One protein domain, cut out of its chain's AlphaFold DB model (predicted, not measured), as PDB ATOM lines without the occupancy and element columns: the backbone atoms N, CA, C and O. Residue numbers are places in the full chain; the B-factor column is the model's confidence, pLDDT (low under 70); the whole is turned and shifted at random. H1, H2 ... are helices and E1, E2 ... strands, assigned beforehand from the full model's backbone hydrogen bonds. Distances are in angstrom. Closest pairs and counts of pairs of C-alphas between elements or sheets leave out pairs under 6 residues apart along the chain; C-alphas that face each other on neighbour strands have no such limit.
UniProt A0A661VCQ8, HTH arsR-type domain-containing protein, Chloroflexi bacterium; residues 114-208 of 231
ATOM      1  N   SER A 114     -56.031 -27.643  17.432       37.59
ATOM      2  CA  SER A 114     -55.349 -28.712  18.184       37.59
ATOM      3  C   SER A 114     -54.479 -29.610  17.298       37.59
ATOM      4  O   SER A 114     -53.631 -30.337  17.806       37.59
ATOM      5  N   GLN A 115     -54.609 -29.507  15.972       39.53
ATOM      6  CA  GLN A 115     -53.617 -30.025  15.038       39.53
ATOM      7  C   GLN A 115     -52.519 -28.969  14.868       39.53
ATOM      8  O   GLN A 115     -52.613 -28.090  14.015       39.53
ATOM      9  N   ALA A 116     -51.478 -29.027  15.700       37.69
ATOM     10  CA  ALA A 116     -50.249 -28.292  15.427       37.69
ATOM     11  C   ALA A 116     -49.702 -28.765  14.070       37.69
ATOM     12  O   ALA A 116     -49.247 -29.901  13.937       37.69
ATOM     13  N   VAL A 117     -49.803 -27.921  13.043       41.22
ATOM     14  CA  VAL A 117     -49.292 -28.252  11.713       41.22
ATOM     15  C   VAL A 117     -47.813 -27.879  11.678       41.22
ATOM     16  O   VAL A 117     -47.438 -26.745  11.387       41.22
ATOM     17  N   ALA A 118     -46.949 -28.848  11.978       36.81
ATOM     18  CA  ALA A 118     -45.525 -28.731  11.693       36.81
ATOM     19  C   ALA A 118     -45.322 -28.788  10.169       36.81
ATOM     20  O   ALA A 118     -45.184 -29.859   9.584       36.81
ATOM     21  N   ILE A 119     -45.353 -27.632   9.507       45.62
ATOM     22  CA  ILE A 119     -45.047 -27.535   8.078       45.62
ATOM     23  C   ILE A 119     -43.536 -27.450   7.914       45.62
ATOM     24  O   ILE A 119     -42.960 -26.366   7.920       45.62
ATOM     25  N   ILE A 120     -42.898 -28.602   7.741       40.22
ATOM     26  CA  ILE A 120     -41.457 -28.700   7.522       40.22
ATOM     27  C   ILE A 120     -41.137 -28.254   6.086       40.22
ATOM     28  O   ILE A 120     -41.028 -29.057   5.163       40.22
ATOM     29  N   ALA A 121     -40.976 -26.947   5.891       40.94
ATOM     30  CA  ALA A 121     -40.375 -26.403   4.681       40.94
ATOM     31  C   ALA A 121     -38.864 -26.659   4.726       40.94
ATOM     32  O   ALA A 121     -38.183 -26.092   5.580       40.94
ATOM     33  N   ARG A 122     -38.340 -27.512   3.835       41.03
ATOM     34  CA  ARG A 122     -36.893 -27.679   3.637       41.03
ATOM     35  C   ARG A 122     -36.446 -26.677   2.580       41.03
ATOM     36  O   ARG A 122     -36.630 -26.898   1.391       41.03
ATOM     37  N   LEU A 123     -35.862 -25.571   3.016       47.38
ATOM     38  CA  LEU A 123     -35.360 -24.543   2.106       47.38
ATOM     39  C   LEU A 123     -33.865 -24.760   1.901       47.38
ATOM     40  O   LEU A 123     -33.130 -24.803   2.884       47.38
ATOM     41  N   VAL A 124     -33.436 -24.872   0.646       45.84
ATOM     42  CA  VAL A 124     -32.059 -24.575   0.241       45.84
ATOM     43  C   VAL A 124     -32.120 -23.158  -0.307       45.84
ATOM     44  O   VAL A 124     -32.626 -22.929  -1.403       45.84
ATOM     45  N   ALA A 125     -31.734 -22.171   0.499       43.50
ATOM     46  CA  ALA A 125     -31.671 -20.800   0.007       43.50
ATOM     47  C   ALA A 125     -30.538 -20.733  -1.029       43.50
ATOM     48  O   ALA A 125     -29.387 -20.984  -0.672       43.50
ATOM     49  N   GLY A 126     -30.895 -20.416  -2.280       37.12
ATOM     50  CA  GLY A 126     -30.117 -20.673  -3.503       37.12
ATOM     51  C   GLY A 126     -28.616 -20.373  -3.462       37.12
ATOM     52  O   GLY A 126     -27.866 -21.099  -4.099       37.12
ATOM     53  N   ASP A 127     -28.164 -19.413  -2.645       43.44
ATOM     54  CA  ASP A 127     -26.741 -19.047  -2.572       43.44
ATOM     55  C   ASP A 127     -26.083 -19.257  -1.187       43.44
ATOM     56  O   ASP A 127     -25.057 -18.644  -0.914       43.44
ATOM     57  N   CYS A 128     -26.693 -19.953  -0.212       53.50
ATOM     58  CA  CYS A 128     -26.041 -20.180   1.106       53.50
ATOM     59  C   CYS A 128     -26.026 -21.632   1.589       53.50
ATOM     60  O   CYS A 128     -25.547 -21.874   2.691       53.50
ATOM     61  N   ASP A 129     -26.553 -22.572   0.798       59.78
ATOM     62  CA  ASP A 129     -26.564 -24.033   1.030       59.78
ATOM     63  C   ASP A 129     -27.072 -24.506   2.414       59.78
ATOM     64  O   ASP A 129     -27.020 -25.680   2.791       59.78
ATOM     65  N   HIS A 130     -27.624 -23.591   3.208       63.06
ATOM     66  CA  HIS A 130     -28.176 -23.916   4.504       63.06
ATOM     67  C   HIS A 130     -29.537 -24.573   4.353       63.06
ATOM     68  O   HIS A 130     -30.384 -24.131   3.578       63.06
ATOM     69  N   ARG A 131     -29.757 -25.591   5.184       63.91
ATOM     70  CA  ARG A 131     -31.025 -26.300   5.298       63.91
ATOM     71  C   ARG A 131     -31.696 -25.880   6.586       63.91
ATOM     72  O   ARG A 131     -31.133 -26.058   7.667       63.91
ATOM     73  N   VAL A 132     -32.905 -25.354   6.463       66.19
ATOM     74  CA  VAL A 132     -33.756 -25.016   7.603       66.19
ATOM     75  C   VAL A 132     -35.080 -25.753   7.506       66.19
ATOM     76  O   VAL A 132     -35.501 -26.135   6.418       66.19
ATOM     77  N   ARG A 133     -35.697 -25.971   8.661       69.25
ATOM     78  CA  ARG A 133     -37.039 -26.493   8.866       69.25
ATOM     79  C   ARG A 133     -37.796 -25.472   9.689       69.25
ATOM     80  O   ARG A 133     -37.306 -25.054  10.736       69.25
ATOM     81  N   ILE A 134     -38.973 -25.098   9.221       74.56
ATOM     82  CA  ILE A 134     -39.888 -24.213   9.940       74.56
ATOM     83  C   ILE A 134     -40.972 -25.101  10.558       74.56
ATOM     84  O   ILE A 134     -41.345 -26.118   9.990       74.56
ATOM     85  N   ALA A 135     -41.437 -24.774  11.749       71.62
ATOM     86  CA  ALA A 135     -42.577 -25.413  12.380       71.62
ATOM     87  C   ALA A 135     -43.400 -24.336  13.079       71.62
ATOM     88  O   ALA A 135     -42.848 -23.405  13.667       71.62
ATOM     89  N   VAL A 136     -44.722 -24.456  12.995       75.06
ATOM     90  CA  VAL A 136     -45.653 -23.481  13.558       75.06
ATOM     91  C   VAL A 136     -46.698 -24.230  14.368       75.06
ATOM     92  O   VAL A 136     -47.369 -25.127  13.867       75.06
ATOM     93  N   ALA A 137     -46.824 -23.873  15.639       71.12
ATOM     94  CA  ALA A 137     -47.780 -24.476  16.558       71.12
ATOM     95  C   ALA A 137     -48.682 -23.401  17.161       71.12
ATOM     96  O   ALA A 137     -48.245 -22.278  17.392       71.12
ATOM     97  N   TRP A 138     -49.934 -23.736  17.456       70.38
ATOM     98  CA  TRP A 138     -50.834 -22.828  18.164       70.38
ATOM     99  C   TRP A 138     -50.395 -22.661  19.622       70.38
ATOM    100  O   TRP A 138     -50.077 -23.642  20.291       70.38
ATOM    101  N   ALA A 139     -50.371 -21.419  20.105       74.31
ATOM    102  CA  ALA A 139     -49.940 -21.063  21.459       74.31
ATOM    103  C   ALA A 139     -51.046 -20.403  22.307       74.31
ATOM    104  O   ALA A 139     -50.815 -20.125  23.479       74.31
ATOM    105  N   GLY A 140     -52.233 -20.155  21.741       65.75
ATOM    106  CA  GLY A 140     -53.358 -19.511  22.427       65.75
ATOM    107  C   GLY A 140     -54.331 -18.835  21.454       65.75
ATOM    108  O   GLY A 140     -54.328 -19.143  20.260       65.75
ATOM    109  N   GLU A 141     -55.167 -17.914  21.948       66.19
ATOM    110  CA  GLU A 141     -56.095 -17.111  21.132       66.19
ATOM    111  C   GLU A 141     -55.349 -16.333  20.036       66.19
ATOM    112  O   GLU A 141     -54.689 -15.337  20.312       66.19
ATOM    113  N   GLY A 142     -55.423 -16.778  18.778       66.62
ATOM    114  CA  GLY A 142     -54.787 -16.084  17.649       66.62
ATOM    115  C   GLY A 142     -53.256 -16.169  17.581       66.62
ATOM    116  O   GLY A 142     -52.687 -15.859  16.534       66.62
ATOM    117  N   GLN A 143     -52.597 -16.624  18.647       79.94
ATOM    118  CA  GLN A 143     -51.143 -16.678  18.735       79.94
ATOM    119  C   GLN A 143     -50.565 -18.013  18.272       79.94
ATOM    120  O   GLN A 143     -51.076 -19.091  18.593       79.94
ATOM    121  N   VAL A 144     -49.432 -17.928  17.581       81.88
ATOM    122  CA  VAL A 144     -48.631 -19.071  17.156       81.88
ATOM    123  C   VAL A 144     -47.213 -18.984  17.714       81.88
ATOM    124  O   VAL A 144     -46.634 -17.909  17.863       81.88
ATOM    125  N   ARG A 145     -46.643 -20.147  18.016       83.94
ATOM    126  CA  ARG A 145     -45.238 -20.348  18.352       83.94
ATOM    127  C   ARG A 145     -44.514 -20.843  17.112       83.94
ATOM    128  O   ARG A 145     -44.942 -21.816  16.489       83.94
ATOM    129  N   LEU A 146     -43.415 -20.179  16.780       85.62
ATOM    130  CA  LEU A 146     -42.547 -20.559  15.673       85.62
ATOM    131  C   LEU A 146     -41.363 -21.354  16.217       85.62
ATOM    132  O   LEU A 146     -40.827 -21.041  17.276       85.62
ATOM    133  N   SER A 147     -40.929 -22.361  15.473       81.75
ATOM    134  CA  SER A 147     -39.659 -23.036  15.704       81.75
ATOM    135  C   SER A 147     -38.948 -23.194  14.374       81.75
ATOM    136  O   SER A 147     -39.479 -23.799  13.444       81.75
ATOM    137  N   ILE A 148     -37.754 -22.619  14.273       84.19
ATOM    138  CA  ILE A 148     -36.880 -22.800  13.120       84.19
ATOM    139  C   ILE A 148     -35.693 -23.628  13.587       84.19
ATOM    140  O   ILE A 148     -35.037 -23.284  14.562       84.19
ATOM    141  N   THR A 149     -35.423 -24.734  12.902       78.69
ATOM    142  CA  THR A 149     -34.283 -25.616  13.183       78.69
ATOM    143  C   THR A 149     -33.488 -25.834  11.907       78.69
ATOM    144  O   THR A 149     -34.056 -25.847  10.819       78.69
ATOM    145  N   GLY A 150     -32.171 -25.992  11.990       74.62
ATOM    146  CA  GLY A 150     -31.355 -26.173  10.792       74.62
ATOM    147  C   GLY A 150     -29.916 -25.730  10.961       74.62
ATOM    148  O   GLY A 150     -29.466 -25.456  12.069       74.62
ATOM    149  N   THR A 151     -29.203 -25.646   9.840       74.81
ATOM    150  CA  THR A 151     -27.782 -25.266   9.814       74.81
ATOM    151  C   THR A 151     -27.551 -23.752   9.789       74.81
ATOM    152  O   THR A 151     -26.411 -23.322   9.917       74.81
ATOM    153  N   CYS A 152     -28.599 -22.936   9.628       76.94
ATOM    154  CA  CYS A 152     -28.504 -21.473   9.613       76.94
ATOM    155  C   CYS A 152     -28.901 -20.875  10.970       76.94
ATOM    156  O   CYS A 152     -30.089 -20.749  11.268       76.94
ATOM    157  N   THR A 153     -27.919 -20.454  11.770       80.75
ATOM    158  CA  THR A 153     -28.150 -19.838  13.091       80.75
ATOM    159  C   THR A 153     -28.956 -18.541  13.001       80.75
ATOM    160  O   THR A 153     -29.813 -18.294  13.845       80.75
ATOM    161  N   SER A 154     -28.741 -17.737  11.956       82.25
ATOM    162  CA  SER A 154     -29.514 -16.515  11.696       82.25
ATOM    163  C   SER A 154     -31.008 -16.788  11.534       82.25
ATOM    164  O   SER A 154     -31.836 -16.085  12.107       82.25
ATOM    165  N   ALA A 155     -31.363 -17.849  10.804       80.69
ATOM    166  CA  ALA A 155     -32.753 -18.251  10.640       80.69
ATOM    167  C   ALA A 155     -33.348 -18.781  11.954       80.69
ATOM    168  O   ALA A 155     -34.490 -18.466  12.262       80.69
ATOM    169  N   VAL A 156     -32.579 -19.535  12.749       84.25
ATOM    170  CA  VAL A 156     -33.020 -19.997  14.080       84.25
ATOM    171  C   VAL A 156     -33.345 -18.805  14.986       84.25
ATOM    172  O   VAL A 156     -34.457 -18.720  15.505       84.25
ATOM    173  N   ARG A 157     -32.427 -17.836  15.091       85.12
ATOM    174  CA  ARG A 157     -32.601 -16.622  15.906       85.12
ATOM    175  C   ARG A 157     -33.777 -15.757  15.451       85.12
ATOM    176  O   ARG A 157     -34.487 -15.215  16.291       85.12
ATOM    177  N   LEU A 158     -34.013 -15.658  14.140       88.25
ATOM    178  CA  LEU A 158     -35.199 -14.982  13.605       88.25
ATOM    179  C   LEU A 158     -36.490 -15.648  14.108       88.25
ATOM    180  O   LEU A 158     -37.425 -14.962  14.512       88.25
ATOM    181  N   GLY A 159     -36.541 -16.983  14.110       88.06
ATOM    182  CA  GLY A 159     -37.690 -17.740  14.611       88.06
ATOM    183  C   GLY A 159     -37.952 -17.512  16.100       88.06
ATOM    184  O   GLY A 159     -39.104 -17.337  16.496       88.06
ATOM    185  N   GLU A 160     -36.889 -17.463  16.905       88.88
ATOM    186  CA  GLU A 160     -36.962 -17.140  18.336       88.88
ATOM    187  C   GLU A 160     -37.481 -15.715  18.566       88.88
ATOM    188  O   GLU A 160     -38.395 -15.523  19.362       88.88
ATOM    189  N   ALA A 161     -36.969 -14.729  17.820       89.12
ATOM    190  CA  ALA A 161     -37.372 -13.327  17.938       89.12
ATOM    191  C   ALA A 161     -38.825 -13.064  17.498       89.12
ATOM    192  O   ALA A 161     -39.499 -12.171  18.019       89.12
ATOM    193  N   LEU A 162     -39.324 -13.840  16.532       90.56
ATOM    194  CA  LEU A 162     -40.702 -13.736  16.055       90.56
ATOM    195  C   LEU A 162     -41.717 -14.408  16.992       90.56
ATOM    196  O   LEU A 162     -42.898 -14.079  16.921       90.56
ATOM    197  N   SER A 163     -41.294 -15.351  17.838       87.06
ATOM    198  CA  SER A 163     -42.193 -16.183  18.639       87.06
ATOM    199  C   SER A 163     -42.387 -15.646  20.070       87.06
ATOM    200  O   SER A 163     -41.398 -15.469  20.777       87.06
ATOM    201  N   PRO A 164     -43.631 -15.499  20.580       87.50
ATOM    202  CA  PRO A 164     -44.913 -15.776  19.927       87.50
ATOM    203  C   PRO A 164     -45.338 -14.676  18.940       87.50
ATOM    204  O   PRO A 164     -44.996 -13.500  19.092       87.50
ATOM    205  N   LEU A 165     -46.141 -15.068  17.949       87.06
ATOM    206  CA  LEU A 165     -46.632 -14.199  16.880       87.06
ATOM    207  C   LEU A 165     -48.163 -14.199  16.839       87.06
ATOM    208  O   LEU A 165     -48.777 -15.265  16.863       87.06
ATOM    209  N   ASP A 166     -48.785 -13.024  16.734       84.38
ATOM    210  CA  ASP A 166     -50.214 -12.916  16.424       84.38
ATOM    211  C   ASP A 166     -50.421 -13.154  14.923       84.38
ATOM    212  O   ASP A 166     -50.003 -12.358  14.082       84.38
ATOM    213  N   LEU A 167     -51.055 -14.278  14.582       82.12
ATOM    214  CA  LEU A 167     -51.203 -14.713  13.196       82.12
ATOM    215  C   LEU A 167     -52.124 -13.790  12.386       82.12
ATOM    216  O   LEU A 167     -51.930 -13.619  11.183       82.12
ATOM    217  N   ALA A 168     -53.152 -13.232  13.028       71.44
ATOM    218  CA  ALA A 168     -54.138 -12.396  12.356       71.44
ATOM    219  C   ALA A 168     -53.589 -10.993  12.086       71.44
ATOM    220  O   ALA A 168     -53.853 -10.444  11.014       71.44
ATOM    221  N   ASP A 169     -52.839 -10.441  13.040       79.88
ATOM    222  CA  ASP A 169     -52.112  -9.183  12.869       79.88
ATOM    223  C   ASP A 169     -51.048  -9.311  11.771       79.88
ATOM    224  O   ASP A 169     -51.014  -8.504  10.844       79.88
ATOM    225  N   GLU A 170     -50.246 -10.378  11.812       87.19
ATOM    226  CA  GLU A 170     -49.138 -10.557  10.876       87.19
ATOM    227  C   GLU A 170     -49.610 -10.696   9.423       87.19
ATOM    228  O   GLU A 170     -49.120 -10.008   8.531       87.19
ATOM    229  N   LEU A 171     -50.600 -11.559   9.174       80.69
ATOM    230  CA  LEU A 171     -51.126 -11.792   7.824       80.69
ATOM    231  C   LEU A 171     -52.055 -10.671   7.333       80.69
ATOM    232  O   LEU A 171     -52.444 -10.666   6.166       80.69
ATOM    233  N   GLY A 172     -52.443  -9.746   8.215       71.75
ATOM    234  CA  GLY A 172     -53.268  -8.590   7.878       71.75
ATOM    235  C   GLY A 172     -52.485  -7.398   7.319       71.75
ATOM    236  O   GLY A 172     -53.110  -6.491   6.768       71.75
ATOM    237  N   LYS A 173     -51.155  -7.395   7.463       78.50
ATOM    238  CA  LYS A 173     -50.259  -6.309   7.046       78.50
ATOM    239  C   LYS A 173     -49.789  -6.479   5.595       78.50
ATOM    240  O   LYS A 173     -49.678  -7.612   5.117       78.50
ATOM    241  N   PRO A 174     -49.486  -5.383   4.874       73.94
ATOM    242  CA  PRO A 174     -48.757  -5.484   3.615       73.94
ATOM    243  C   PRO A 174     -47.356  -6.068   3.868       73.94
ATOM    244  O   PRO A 174     -46.802  -5.939   4.959       73.94
ATOM    245  N   LEU A 175     -46.783  -6.747   2.866       72.50
ATOM    246  CA  LEU A 175     -45.557  -7.554   3.016       72.50
ATOM    247  C   LEU A 175     -44.394  -6.790   3.670       72.50
ATOM    248  O   LEU A 175     -43.720  -7.332   4.542       72.50
ATOM    249  N   ASN A 176     -44.199  -5.531   3.279       76.62
ATOM    250  CA  ASN A 176     -43.148  -4.638   3.772       76.62
ATOM    251  C   ASN A 176     -43.346  -4.162   5.223       76.62
ATOM    252  O   ASN A 176     -42.428  -3.580   5.788       76.62
ATOM    253  N   GLU A 177     -44.512  -4.399   5.821       82.50
ATOM    254  CA  GLU A 177     -44.842  -3.994   7.196       82.50
ATOM    255  C   GLU A 177     -44.984  -5.191   8.150       82.50
ATOM    256  O   GLU A 177     -45.207  -5.024   9.349       82.50
ATOM    257  N   THR A 178     -44.858  -6.416   7.635       85.75
ATOM    258  CA  THR A 178     -44.867  -7.637   8.453       85.75
ATOM    259  C   THR A 178     -43.662  -7.662   9.403       85.75
ATOM    260  O   THR A 178     -42.556  -7.270   9.022       85.75
ATOM    261  N   ARG A 179     -43.832  -8.169  10.634       92.44
ATOM    262  CA  ARG A 179     -42.708  -8.404  11.559       92.44
ATOM    263  C   ARG A 179     -41.698  -9.379  10.964       92.44
ATOM    264  O   ARG A 179     -40.507  -9.239  11.217       92.44
ATOM    265  N   VAL A 180     -42.158 -10.342  10.163       89.88
ATOM    266  CA  VAL A 180     -41.301 -11.300   9.457       89.88
ATOM    267  C   VAL A 180     -40.292 -10.584   8.567       89.88
ATOM    268  O   VAL A 180     -39.102 -10.863   8.686       89.88
ATOM    269  N   TYR A 181     -40.732  -9.658   7.709       87.12
ATOM    270  CA  TYR A 181     -39.808  -8.900   6.858       87.12
ATOM    271  C   TYR A 181     -39.067  -7.795   7.616       87.12
ATOM    272  O   TYR A 181     -37.896  -7.575   7.323       87.12
ATOM    273  N   ALA A 182     -39.689  -7.161   8.614       88.44
ATOM    274  CA  ALA A 182     -39.030  -6.140   9.429       88.44
ATOM    275  C   ALA A 182     -37.847  -6.701  10.238       88.44
ATOM    276  O   ALA A 182     -36.802  -6.071  10.314       88.44
ATOM    277  N   LEU A 183     -37.978  -7.905  10.807       89.12
ATOM    278  CA  LEU A 183     -36.873  -8.567  11.509       89.12
ATOM    279  C   LEU A 183     -35.932  -9.301  10.546       89.12
ATOM    280  O   LEU A 183     -34.771  -9.532  10.872       89.12
ATOM    281  N   ALA A 184     -36.378  -9.670   9.345       85.06
ATOM    282  CA  ALA A 184     -35.508 -10.324   8.372       85.06
ATOM    283  C   ALA A 184     -34.269  -9.481   8.039       85.06
ATOM    284  O   ALA A 184     -33.187 -10.047   7.900       85.06
ATOM    285  N   THR A 185     -34.415  -8.156   7.950       80.12
ATOM    286  CA  THR A 185     -33.304  -7.228   7.695       80.12
ATOM    287  C   THR A 185     -32.254  -7.213   8.802       80.12
ATOM    288  O   THR A 185     -31.080  -7.029   8.498       80.12
ATOM    289  N   ASP A 186     -32.648  -7.472  10.049       81.69
ATOM    290  CA  ASP A 186     -31.739  -7.432  11.201       81.69
ATOM    291  C   ASP A 186     -31.066  -8.786  11.466       81.69
ATOM    292  O   ASP A 186     -29.957  -8.852  11.998       81.69
ATOM    293  N   TYR A 187     -31.733  -9.887  11.108       83.69
ATOM    294  CA  TYR A 187     -31.274 -11.237  11.445       83.69
ATOM    295  C   TYR A 187     -30.643 -11.987  10.270       83.69
ATOM    296  O   TYR A 187     -29.746 -12.807  10.486       83.69
ATOM    297  N   LEU A 188     -31.116 -11.783   9.037       78.06
ATOM    298  CA  LEU A 188     -30.700 -12.593   7.894       78.06
ATOM    299  C   LEU A 188     -29.506 -11.984   7.170       78.06
ATOM    300  O   LEU A 188     -29.433 -10.789   6.920       78.06
ATOM    301  N   CYS A 189     -28.596 -12.852   6.737       68.19
ATOM    302  CA  CYS A 189     -27.331 -12.442   6.133       68.19
ATOM    303  C   CYS A 189     -27.479 -11.752   4.762       68.19
ATOM    304  O   CYS A 189     -26.490 -11.262   4.228       68.19
ATOM    305  N   ARG A 190     -28.672 -11.776   4.147       65.44
ATOM    306  CA  ARG A 190     -28.947 -11.154   2.843       65.44
ATOM    307  C   ARG A 190     -30.434 -10.927   2.598       65.44
ATOM    308  O   ARG A 190     -31.269 -11.735   3.008       65.44
ATOM    309  N   ALA A 191     -30.735  -9.901   1.806       65.31
ATOM    310  CA  ALA A 191     -32.095  -9.564   1.386       65.31
ATOM    311  C   ALA A 191     -32.744 -10.631   0.482       65.31
ATOM    312  O   ALA A 191     -33.957 -10.799   0.510       65.31
ATOM    313  N   SER A 192     -31.955 -11.402  -0.278       63.59
ATOM    314  CA  SER A 192     -32.446 -12.483  -1.154       63.59
ATOM    315  C   SER A 192     -32.745 -13.801  -0.421       63.59
ATOM    316  O   SER A 192     -32.949 -14.843  -1.045       63.59
ATOM    317  N   CYS A 193     -32.721 -13.811   0.913       70.31
ATOM    318  CA  CYS A 193     -33.001 -15.019   1.677       70.31
ATOM    319  C   CYS A 193     -34.467 -15.447   1.499       70.31
ATOM    320  O   CYS A 193     -35.374 -14.637   1.649       70.31
ATOM    321  N   LEU A 194     -34.713 -16.734   1.233       74.62
ATOM    322  CA  LEU A 194     -36.070 -17.270   1.036       74.62
ATOM    323  C   LEU A 194     -36.818 -17.549   2.349       74.62
ATOM    324  O   LEU A 194     -38.012 -17.839   2.327       74.62
ATOM    325  N   VAL A 195     -36.137 -17.469   3.497       78.62
ATOM    326  CA  VAL A 195     -36.722 -17.768   4.816       78.62
ATOM    327  C   VAL A 195     -37.943 -16.893   5.144       78.62
ATOM    328  O   VAL A 195     -38.951 -17.471   5.542       78.62
ATOM    329  N   PRO A 196     -37.938 -15.558   4.941       82.50
ATOM    330  CA  PRO A 196     -39.102 -14.709   5.213       82.50
ATOM    331  C   PRO A 196     -40.319 -15.105   4.372       82.50
ATOM    332  O   PRO A 196     -41.413 -15.309   4.900       82.50
ATOM    333  N   ALA A 197     -40.112 -15.295   3.067       78.88
ATOM    334  CA  ALA A 197     -41.160 -15.712   2.143       78.88
ATOM    335  C   ALA A 197     -41.736 -17.083   2.523       78.88
ATOM    336  O   ALA A 197     -42.953 -17.266   2.555       78.88
ATOM    337  N   ALA A 198     -40.872 -18.034   2.877       76.56
ATOM    338  CA  ALA A 198     -41.295 -19.362   3.288       76.56
ATOM    339  C   ALA A 198     -42.027 -19.379   4.628       76.56
ATOM    340  O   ALA A 198     -42.972 -20.150   4.803       76.56
ATOM    341  N   LEU A 199     -41.631 -18.515   5.561       82.81
ATOM    342  CA  LEU A 199     -42.290 -18.387   6.850       82.81
ATOM    343  C   LEU A 199     -43.694 -17.798   6.688       82.81
ATOM    344  O   LEU A 199     -44.644 -18.362   7.220       82.81
ATOM    345  N   LEU A 200     -43.865 -16.754   5.871       83.00
ATOM    346  CA  LEU A 200     -45.197 -16.235   5.543       83.00
ATOM    347  C   LEU A 200     -46.054 -17.250   4.779       83.00
ATOM    348  O   LEU A 200     -47.229 -17.409   5.098       83.00
ATOM    349  N   GLY A 201     -45.486 -17.967   3.806       76.00
ATOM    350  CA  GLY A 201     -46.193 -19.048   3.110       76.00
ATOM    351  C   GLY A 201     -46.674 -20.124   4.086       76.00
ATOM    352  O   GLY A 201     -47.839 -20.516   4.068       76.00
ATOM    353  N   THR A 202     -45.807 -20.517   5.018       74.94
ATOM    354  CA  THR A 202     -46.130 -21.457   6.096       74.94
ATOM    355  C   THR A 202     -47.254 -20.928   6.988       74.94
ATOM    356  O   THR A 202     -48.220 -21.642   7.243       74.94
ATOM    357  N   LEU A 203     -47.181 -19.665   7.417       79.62
ATOM    358  CA  LEU A 203     -48.223 -19.025   8.221       79.62
ATOM    359  C   LEU A 203     -49.562 -18.969   7.484       79.62
ATOM    360  O   LEU A 203     -50.591 -19.207   8.102       79.62
ATOM    361  N   ARG A 204     -49.566 -18.723   6.168       73.25
ATOM    362  CA  ARG A 204     -50.783 -18.738   5.338       73.25
ATOM    363  C   ARG A 204     -51.415 -20.121   5.264       73.25
ATOM    364  O   ARG A 204     -52.633 -20.223   5.389       73.25
ATOM    365  N   VAL A 205     -50.616 -21.177   5.112       68.25
ATOM    366  CA  VAL A 205     -51.125 -22.556   5.150       68.25
ATOM    367  C   VAL A 205     -51.645 -22.894   6.546       68.25
ATOM    368  O   VAL A 205     -52.759 -23.403   6.672       68.25
ATOM    369  N   VAL A 206     -50.893 -22.554   7.601       70.81
ATOM    370  CA  VAL A 206     -51.356 -22.722   8.985       70.81
ATOM    371  C   VAL A 206     -52.614 -21.920   9.236       70.81
ATOM    372  O   VAL A 206     -53.431 -22.427   9.972       70.81
ATOM    373  N   ALA A 207     -52.806 -20.760   8.603       68.81
ATOM    374  CA  ALA A 207     -54.015 -19.934   8.614       68.81
ATOM    375  C   ALA A 207     -55.103 -20.411   7.630       68.81
ATOM    376  O   ALA A 207     -56.129 -19.749   7.492       68.81
ATOM    377  N   GLY A 208     -54.929 -21.549   6.953       62.12
ATOM    378  CA  GLY A 208     -55.915 -22.105   6.023       62.12
ATOM    379  C   GLY A 208     -56.214 -21.219   4.810       62.12
ATOM    380  O   GLY A 208     -57.284 -21.356   4.228       62.12
TER     381      GLY A 208
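Overview. This is residues 114 to 208 of the 231 residues of the protein "HTH arsR-type domain-containing protein" of Chloroflexi bacterium (UniProt A0A661VCQ8). A floor of two antiparallel strands, the hairpin E1 and E2, has H1 packed on E2 and H4 on E1; H3 covers H1 and H4 on their far side, and H2 sits near one end. The 95 printed residues, with E1, E2, H1, H2, H3, H4 in order, are mixed, helices and strands, and compact: radius of gyration of the C-alphas 12.3 A, spans 37 by 26 by 20 A.

Arrangement. E1, residues 131 to 138, and E2, residues 143 to 150, are antiparallel; N 135 and O 147 are 2.8 A apart, within hydrogen-bond range. The closest C-alphas of E2 and H1, residues 153 to 162, are Ile 148 and Val 156, 4.9 A. H2, residues 167 to 172, touches residues 200 to 204 alone of H4, residues 195 to 206; closest C-alphas Leu 167 and Leu 203, 7.2 A. H3, residues 179 to 187, has 3 of 5 O i to N i+4 pairs within range; H1, H2 and H4 have every pair.

Along the chain. E1 begins at C-alpha 131 (-31.025, -26.300, 5.298), 23.9 A long; H4 ends at C-alpha 206 (-51.356, -22.722, 8.985), 16.0 A long.

Size, cuts and confidence. The printed part has no cut and no long link; 30 residues have pLDDT under 70, among them 114 to 133.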